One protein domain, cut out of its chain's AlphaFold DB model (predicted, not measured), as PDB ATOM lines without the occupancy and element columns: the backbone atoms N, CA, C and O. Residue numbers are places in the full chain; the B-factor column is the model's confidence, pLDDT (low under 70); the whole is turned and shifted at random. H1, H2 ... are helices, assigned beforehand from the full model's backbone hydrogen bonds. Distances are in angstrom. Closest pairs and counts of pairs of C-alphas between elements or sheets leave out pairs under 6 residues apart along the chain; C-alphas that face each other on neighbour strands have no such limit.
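This is residues 241 to 292 of the 347 residues of the protein "Flg_new_2 domain-containing protein" of Clostridium felsineum DSM 794 (UniProt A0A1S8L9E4). This domain has little regular structure: a long winding stretch, residues 241 to 272, reaches in from an arm whose residues 243 to 248 stick out, loops back on itself between residues 259 and 267, and leads into two helices, the short H1 and the longer H2, that make a corner. The printed part has 52 residues, 15 of them in the two named helices, H1 then H2, with no named strand; the class is all helix. It is loose, with a radius of gyration of the C-alphas of 12.5 A and spans of 36 by 25 by 21 A.

Go first along residues 241 to 272, where residues 243 to 248 stand free. Next come H1, residues 273 to 276, and H2, residues 278 to 288, joined by a tight link of 1 residue. They touch only at the corner by their link; look for their closest C-alphas, those of Trp 274 and Tyr 280, 4.9 A apart. In H2 every O i to N i+4 pair is within hydrogen-bond range; H1 is too short for such a pair.

Find C-alpha 273 at (79.331, 101.006, 110.630), where H1 begins. H2 runs 15.3 A from C-alpha 278 to C-alpha 288 at (90.415, 112.512, 109.472).

The C-alphas farthest apart, those of Gly 246 and Lys 292, are 38.8 A apart. The printed part has no cut. Residues 241 to 252 have pLDDT under 70.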
ATOM      1  N   PRO A 241      88.123  92.903  93.036       40.59
ATOM      2  CA  PRO A 241      88.221  91.630  93.744       40.59
ATOM      3  C   PRO A 241      86.904  91.325  94.465       40.59
ATOM      4  O   PRO A 241      86.454  92.092  95.311       40.59
ATOM      5  N   MET A 242      86.298  90.199  94.097       41.03
ATOM      6  CA  MET A 242      85.147  89.616  94.776       41.03
ATOM      7  C   MET A 242      85.544  89.295  96.222       41.03
ATOM      8  O   MET A 242      86.512  88.566  96.445       41.03
ATOM      9  N   ASP A 243      84.836  89.841  97.208       46.53
ATOM     10  CA  ASP A 243      84.956  89.414  98.596       46.53
ATOM     11  C   ASP A 243      84.251  88.063  98.828       46.53
ATOM     12  O   ASP A 243      83.329  87.667  98.112       46.53
ATOM     13  N   PHE A 244      84.757  87.314  99.815       42.56
ATOM     14  CA  PHE A 244      84.485  85.889 100.076       42.56
ATOM     15  C   PHE A 244      83.014  85.525 100.385       42.56
ATOM     16  O   PHE A 244      82.718  84.345 100.565       42.56
ATOM     17  N   ASP A 245      82.096  86.492 100.455       44.34
ATOM     18  CA  ASP A 245      80.679  86.294 100.797       44.34
ATOM     19  C   ASP A 245      79.710  86.484  99.613       44.34
ATOM     20  O   ASP A 245      78.499  86.338  99.784       44.34
ATOM     21  N   GLY A 246      80.210  86.777  98.406       42.09
ATOM     22  CA  GLY A 246      79.373  86.950  97.213       42.09
ATOM     23  C   GLY A 246      78.539  88.238  97.203       42.09
ATOM     24  O   GLY A 246      77.709  88.415  96.307       42.09
ATOM     25  N   VAL A 247      78.764  89.153  98.150       47.75
ATOM     26  CA  VAL A 247      78.112  90.466  98.207       47.75
ATOM     27  C   VAL A 247      79.101  91.526  97.744       47.75
ATOM     28  O   VAL A 247      80.036  91.845  98.460       47.75
ATOM     29  N   LYS A 248      78.871  92.123  96.568       50.94
ATOM     30  CA  LYS A 248      79.763  93.153  96.010       50.94
ATOM     31  C   LYS A 248      79.868  94.363  96.945       50.94
ATOM     32  O   LYS A 248      78.910  95.129  97.063       50.94
ATOM     33  N   LYS A 249      81.036  94.586  97.552       49.00
ATOM     34  CA  LYS A 249      81.338  95.813  98.307       49.00
ATOM     35  C   LYS A 249      82.302  96.701  97.520       49.00
ATOM     36  O   LYS A 249      83.410  96.297  97.188       49.00
ATOM     37  N   TYR A 250      81.895  97.938  97.238       50.59
ATOM     38  CA  TYR A 250      82.786  98.944  96.654       50.59
ATOM     39  C   TYR A 250      83.632  99.601  97.749       50.59
ATOM     40  O   TYR A 250      83.110 100.020  98.785       50.59
ATOM     41  N   ALA A 251      84.934  99.755  97.503       52.72
ATOM     42  CA  ALA A 251      85.776 100.619  98.320       52.72
ATOM     43  C   ALA A 251      85.413 102.084  98.028       52.72
ATOM     44  O   ALA A 251      85.771 102.635  96.988       52.72
ATOM     45  N   ARG A 252      84.673 102.720  98.940       64.19
ATOM     46  CA  ARG A 252      84.356 104.149  98.858       64.19
ATOM     47  C   ARG A 252      85.441 104.957  99.561       64.19
ATOM     48  O   ARG A 252      85.615 104.840 100.772       64.19
ATOM     49  N   PHE A 253      86.127 105.816  98.814       71.19
ATOM     50  CA  PHE A 253      86.984 106.840  99.402       71.19
ATOM     51  C   PHE A 253      86.122 107.958  99.986       71.19
ATOM     52  O   PHE A 253      85.166 108.416  99.357       71.19
ATOM     53  N   ILE A 254      86.465 108.409 101.187       80.62
ATOM     54  CA  ILE A 254      85.806 109.533 101.841       80.62
ATOM     55  C   ILE A 254      86.864 110.477 102.394       80.62
ATOM     56  O   ILE A 254      87.911 110.033 102.856       80.62
ATOM     57  N   SER A 255      86.624 111.780 102.278       84.69
ATOM     58  CA  SER A 255      87.585 112.808 102.674       84.69
ATOM     59  C   SER A 255      87.132 113.534 103.944       84.69
ATOM     60  O   SER A 255      85.940 113.490 104.277       84.69
ATOM     61  N   PRO A 256      88.038 114.281 104.609       86.19
ATOM     62  CA  PRO A 256      87.681 115.112 105.758       86.19
ATOM     63  C   PRO A 256      86.553 116.110 105.469       86.19
ATOM     64  O   PRO A 256      85.826 116.487 106.380       86.19
ATOM     65  N   LYS A 257      86.372 116.507 104.201       88.19
ATOM     66  CA  LYS A 257      85.296 117.410 103.778       88.19
ATOM     67  C   LYS A 257      83.911 116.761 103.854       88.19
ATOM     68  O   LYS A 257      82.953 117.449 104.165       88.19
ATOM     69  N   TYR A 258      83.798 115.469 103.540       89.06
ATOM     70  CA  TYR A 258      82.497 114.825 103.314       89.06
ATOM     71  C   TYR A 258      82.101 113.816 104.399       89.06
ATOM     72  O   TYR A 258      80.938 113.445 104.478       89.06
ATOM     73  N   TYR A 259      83.016 113.347 105.257       89.12
ATOM     74  CA  TYR A 259      82.705 112.237 106.176       89.12
ATOM     75  C   TYR A 259      81.627 112.529 107.234       89.12
ATOM     76  O   TYR A 259      81.012 111.587 107.738       89.12
ATOM     77  N   LEU A 260      81.368 113.807 107.522       90.06
ATOM     78  CA  LEU A 260      80.292 114.262 108.410       90.06
ATOM     79  C   LEU A 260      79.053 114.777 107.663       90.06
ATOM     80  O   LEU A 260      78.050 115.079 108.305       90.06
ATOM     81  N   GLU A 261      79.102 114.867 106.335       91.44
ATOM     82  CA  GLU A 261      77.984 115.356 105.531       91.44
ATOM     83  C   GLU A 261      76.824 114.353 105.481       91.44
ATOM     84  O   GLU A 261      76.948 113.155 105.785       91.44
ATOM     85  N   TYR A 262      75.666 114.852 105.054       83.94
ATOM     86  CA  TYR A 262      74.547 114.000 104.668       83.94
ATOM     87  C   TYR A 262      74.920 113.137 103.460       83.94
ATOM     88  O   TYR A 262      75.768 113.505 102.645       83.94
ATOM     89  N   TYR A 263      74.278 111.974 103.337       80.94
ATOM     90  CA  TYR A 263      74.549 111.047 102.235       80.94
ATOM     91  C   TYR A 263      74.327 111.707 100.866       80.94
ATOM     92  O   TYR A 263      75.178 111.585  99.986       80.94
ATOM     93  N   GLU A 264      73.257 112.494 100.735       83.25
ATOM     94  CA  GLU A 264      72.924 113.273  99.532       83.25
ATOM     95  C   GLU A 264      74.023 114.271  99.127       83.25
ATOM     96  O   GLU A 264      74.172 114.588  97.950       83.25
ATOM     97  N   ASN A 265      74.837 114.713 100.089       82.69
ATOM     98  CA  ASN A 265      75.947 115.649  99.895       82.69
ATOM     99  C   ASN A 265      77.313 114.939  99.827       82.69
ATOM    100  O   ASN A 265      78.362 115.566  99.988       82.69
ATOM    101  N   GLY A 266      77.319 113.620  99.608       76.88
ATOM    102  CA  GLY A 266      78.536 112.821  99.468       76.88
ATOM    103  C   GLY A 266      79.069 112.213 100.769       76.88
ATOM    104  O   GLY A 266      80.149 111.616 100.745       76.88
ATOM    105  N   GLY A 267      78.325 112.297 101.876       86.19
ATOM    106  CA  GLY A 267      78.681 111.687 103.161       86.19
ATOM    107  C   GLY A 267      78.319 110.205 103.310       86.19
ATOM    108  O   GLY A 267      77.849 109.552 102.374       86.19
ATOM    109  N   LEU A 268      78.577 109.643 104.499       85.25
ATOM    110  CA  LEU A 268      78.301 108.233 104.813       85.25
ATOM    111  C   LEU A 268      76.796 107.965 104.968       85.25
ATOM    112  O   LEU A 268      76.072 108.744 105.601       85.25
ATOM    113  N   GLU A 269      76.353 106.809 104.470       82.75
ATOM    114  CA  GLU A 269      75.004 106.286 104.710       82.75
ATOM    115  C   GLU A 269      74.731 106.074 106.202       82.75
ATOM    116  O   GLU A 269      75.639 105.777 106.984       82.75
ATOM    117  N   ALA A 270      73.461 106.193 106.595       82.06
ATOM    118  CA  ALA A 270      73.030 106.039 107.985       82.06
ATOM    119  C   ALA A 270      73.357 104.651 108.568       82.06
ATOM    120  O   ALA A 270      73.715 104.543 109.738       82.06
ATOM    121  N   THR A 271      73.288 103.606 107.743       82.19
ATOM    122  CA  THR A 271      73.556 102.205 108.109       82.19
ATOM    123  C   THR A 271      75.045 101.848 108.110       82.19
ATOM    124  O   THR A 271      75.413 100.745 108.512       82.19
ATOM    125  N   SER A 272      75.932 102.753 107.682       82.94
ATOM    126  CA  SER A 272      77.372 102.491 107.670       82.94
ATOM    127  C   SER A 272      77.896 102.298 109.089       82.94
ATOM    128  O   SER A 272      77.698 103.166 109.942       82.94
ATOM    129  N   LYS A 273      78.641 101.215 109.343       86.81
ATOM    130  CA  LYS A 273      79.331 101.006 110.630       86.81
ATOM    131  C   LYS A 273      80.294 102.149 110.952       86.81
ATOM    132  O   LYS A 273      80.363 102.584 112.090       86.81
ATOM    133  N   TRP A 274      80.946 102.722 109.936       88.69
ATOM    134  CA  TRP A 274      81.820 103.895 110.076       88.69
ATOM    135  C   TRP A 274      81.100 105.166 110.559       88.69
ATOM    136  O   TRP A 274      81.758 106.103 111.006       88.69
ATOM    137  N   LYS A 275      79.761 105.198 110.490       88.44
ATOM    138  CA  LYS A 275      78.913 106.283 111.007       88.44
ATOM    139  C   LYS A 275      78.182 105.892 112.296       88.44
ATOM    140  O   LYS A 275      78.114 106.697 113.225       88.44
ATOM    141  N   SER A 276      77.624 104.685 112.342       86.75
ATOM    142  CA  SER A 276      76.727 104.219 113.408       86.75
ATOM    143  C   SER A 276      77.467 103.625 114.608       86.75
ATOM    144  O   SER A 276      77.127 103.965 115.742       86.75
ATOM    145  N   GLU A 277      78.512 102.827 114.380       93.06
ATOM    146  CA  GLU A 277      79.248 102.124 115.436       93.06
ATOM    147  C   GLU A 277      80.296 103.029 116.090       93.06
ATOM    148  O   GLU A 277      81.098 103.680 115.411       93.06
ATOM    149  N   THR A 278      80.311 103.057 117.424       93.75
ATOM    150  CA  THR A 278      81.131 103.996 118.209       93.75
ATOM    151  C   THR A 278      82.627 103.855 117.922       93.75
ATOM    152  O   THR A 278      83.279 104.862 117.639       93.75
ATOM    153  N   ASP A 279      83.162 102.631 117.919       93.12
ATOM    154  CA  ASP A 279      84.603 102.387 117.755       93.12
ATOM    155  C   ASP A 279      85.093 102.705 116.335       93.12
ATOM    156  O   ASP A 279      86.145 103.323 116.140       93.12
ATOM    157  N   TYR A 280      84.297 102.350 115.323       89.88
ATOM    158  CA  TYR A 280      84.595 102.669 113.926       89.88
ATOM    159  C   TYR A 280      84.541 104.178 113.682       89.88
ATOM    160  O   TYR A 280      85.442 104.733 113.050       89.88
ATOM    161  N   ARG A 281      83.520 104.860 114.217       91.06
ATOM    162  CA  ARG A 281      83.400 106.318 114.120       91.06
ATOM    163  C   ARG A 281      84.572 107.018 114.806       91.06
ATOM    164  O   ARG A 281      85.145 107.931 114.217       91.06
ATOM    165  N   ALA A 282      84.963 106.583 116.005       89.56
ATOM    166  CA  ALA A 282      86.119 107.134 116.712       89.56
ATOM    167  C   ALA A 282      87.416 106.961 115.903       89.56
ATOM    168  O   ALA A 282      88.181 107.914 115.748       89.56
ATOM    169  N   THR A 283      87.616 105.780 115.313       88.75
ATOM    170  CA  THR A 283      88.763 105.492 114.438       88.75
ATOM    171  C   THR A 283      88.776 106.394 113.201       88.75
ATOM    172  O   THR A 283      89.809 106.973 112.868       88.75
ATOM    173  N   LEU A 284      87.628 106.568 112.538       89.31
ATOM    174  CA  LEU A 284      87.515 107.431 111.361       89.31
ATOM    175  C   LEU A 284      87.786 108.898 111.705       89.31
ATOM    176  O   LEU A 284      88.529 109.564 110.990       89.31
ATOM    177  N   VAL A 285      87.231 109.395 112.811       89.69
ATOM    178  CA  VAL A 285      87.471 110.763 113.297       89.69
ATOM    179  C   VAL A 285      88.956 110.977 113.597       89.69
ATOM    180  O   VAL A 285      89.510 112.004 113.208       89.69
ATOM    181  N   ALA A 286      89.621 110.016 114.244       87.12
ATOM    182  CA  ALA A 286      91.057 110.092 114.504       87.12
ATOM    183  C   ALA A 286      91.870 110.144 113.199       87.12
ATOM    184  O   ALA A 286      92.783 110.959 113.079       87.12
ATOM    185  N   ALA A 287      91.503 109.338 112.197       85.88
ATOM    186  CA  ALA A 287      92.150 109.351 110.887       85.88
ATOM    187  C   ALA A 287      91.949 110.684 110.142       85.88
ATOM    188  O   ALA A 287      92.910 111.232 109.605       85.88
ATOM    189  N   MET A 288      90.732 111.242 110.147       88.50
ATOM    190  CA  MET A 288      90.415 112.512 109.472       88.50
ATOM    191  C   MET A 288      91.095 113.724 110.114       88.50
ATOM    192  O   MET A 288      91.372 114.705 109.426       88.50
ATOM    193  N   ASN A 289      91.383 113.646 111.416       85.88
ATOM    194  CA  ASN A 289      92.093 114.678 112.172       85.88
ATOM    195  C   ASN A 289      93.603 114.417 112.288       85.88
ATOM    196  O   ASN A 289      94.308 115.154 112.984       85.88
ATOM    197  N   ASN A 290      94.123 113.388 111.612       85.69
ATOM    198  CA  ASN A 290      95.556 113.163 111.552       85.69
ATOM    199  C   ASN A 290      96.185 114.156 110.569       85.69
ATOM    200  O   ASN A 290      96.146 113.970 109.355       85.69
ATOM    201  N   VAL A 291      96.737 115.243 111.096       82.88
ATOM    202  CA  VAL A 291      97.262 116.368 110.319       82.88
ATOM    203  C   VAL A 291      98.779 116.409 110.404       82.88
ATOM    204  O   VAL A 291      99.366 116.180 111.459       82.88
ATOM    205  N   LYS A 292      99.439 116.720 109.287       83.56
ATOM    206  CA  LYS A 292     100.894 116.887 109.246       83.56
ATOM    207  C   LYS A 292     101.256 118.312 109.660       83.56
ATOM    208  O   LYS A 292     100.888 119.271 108.984       83.56
TER     209      LYS A 292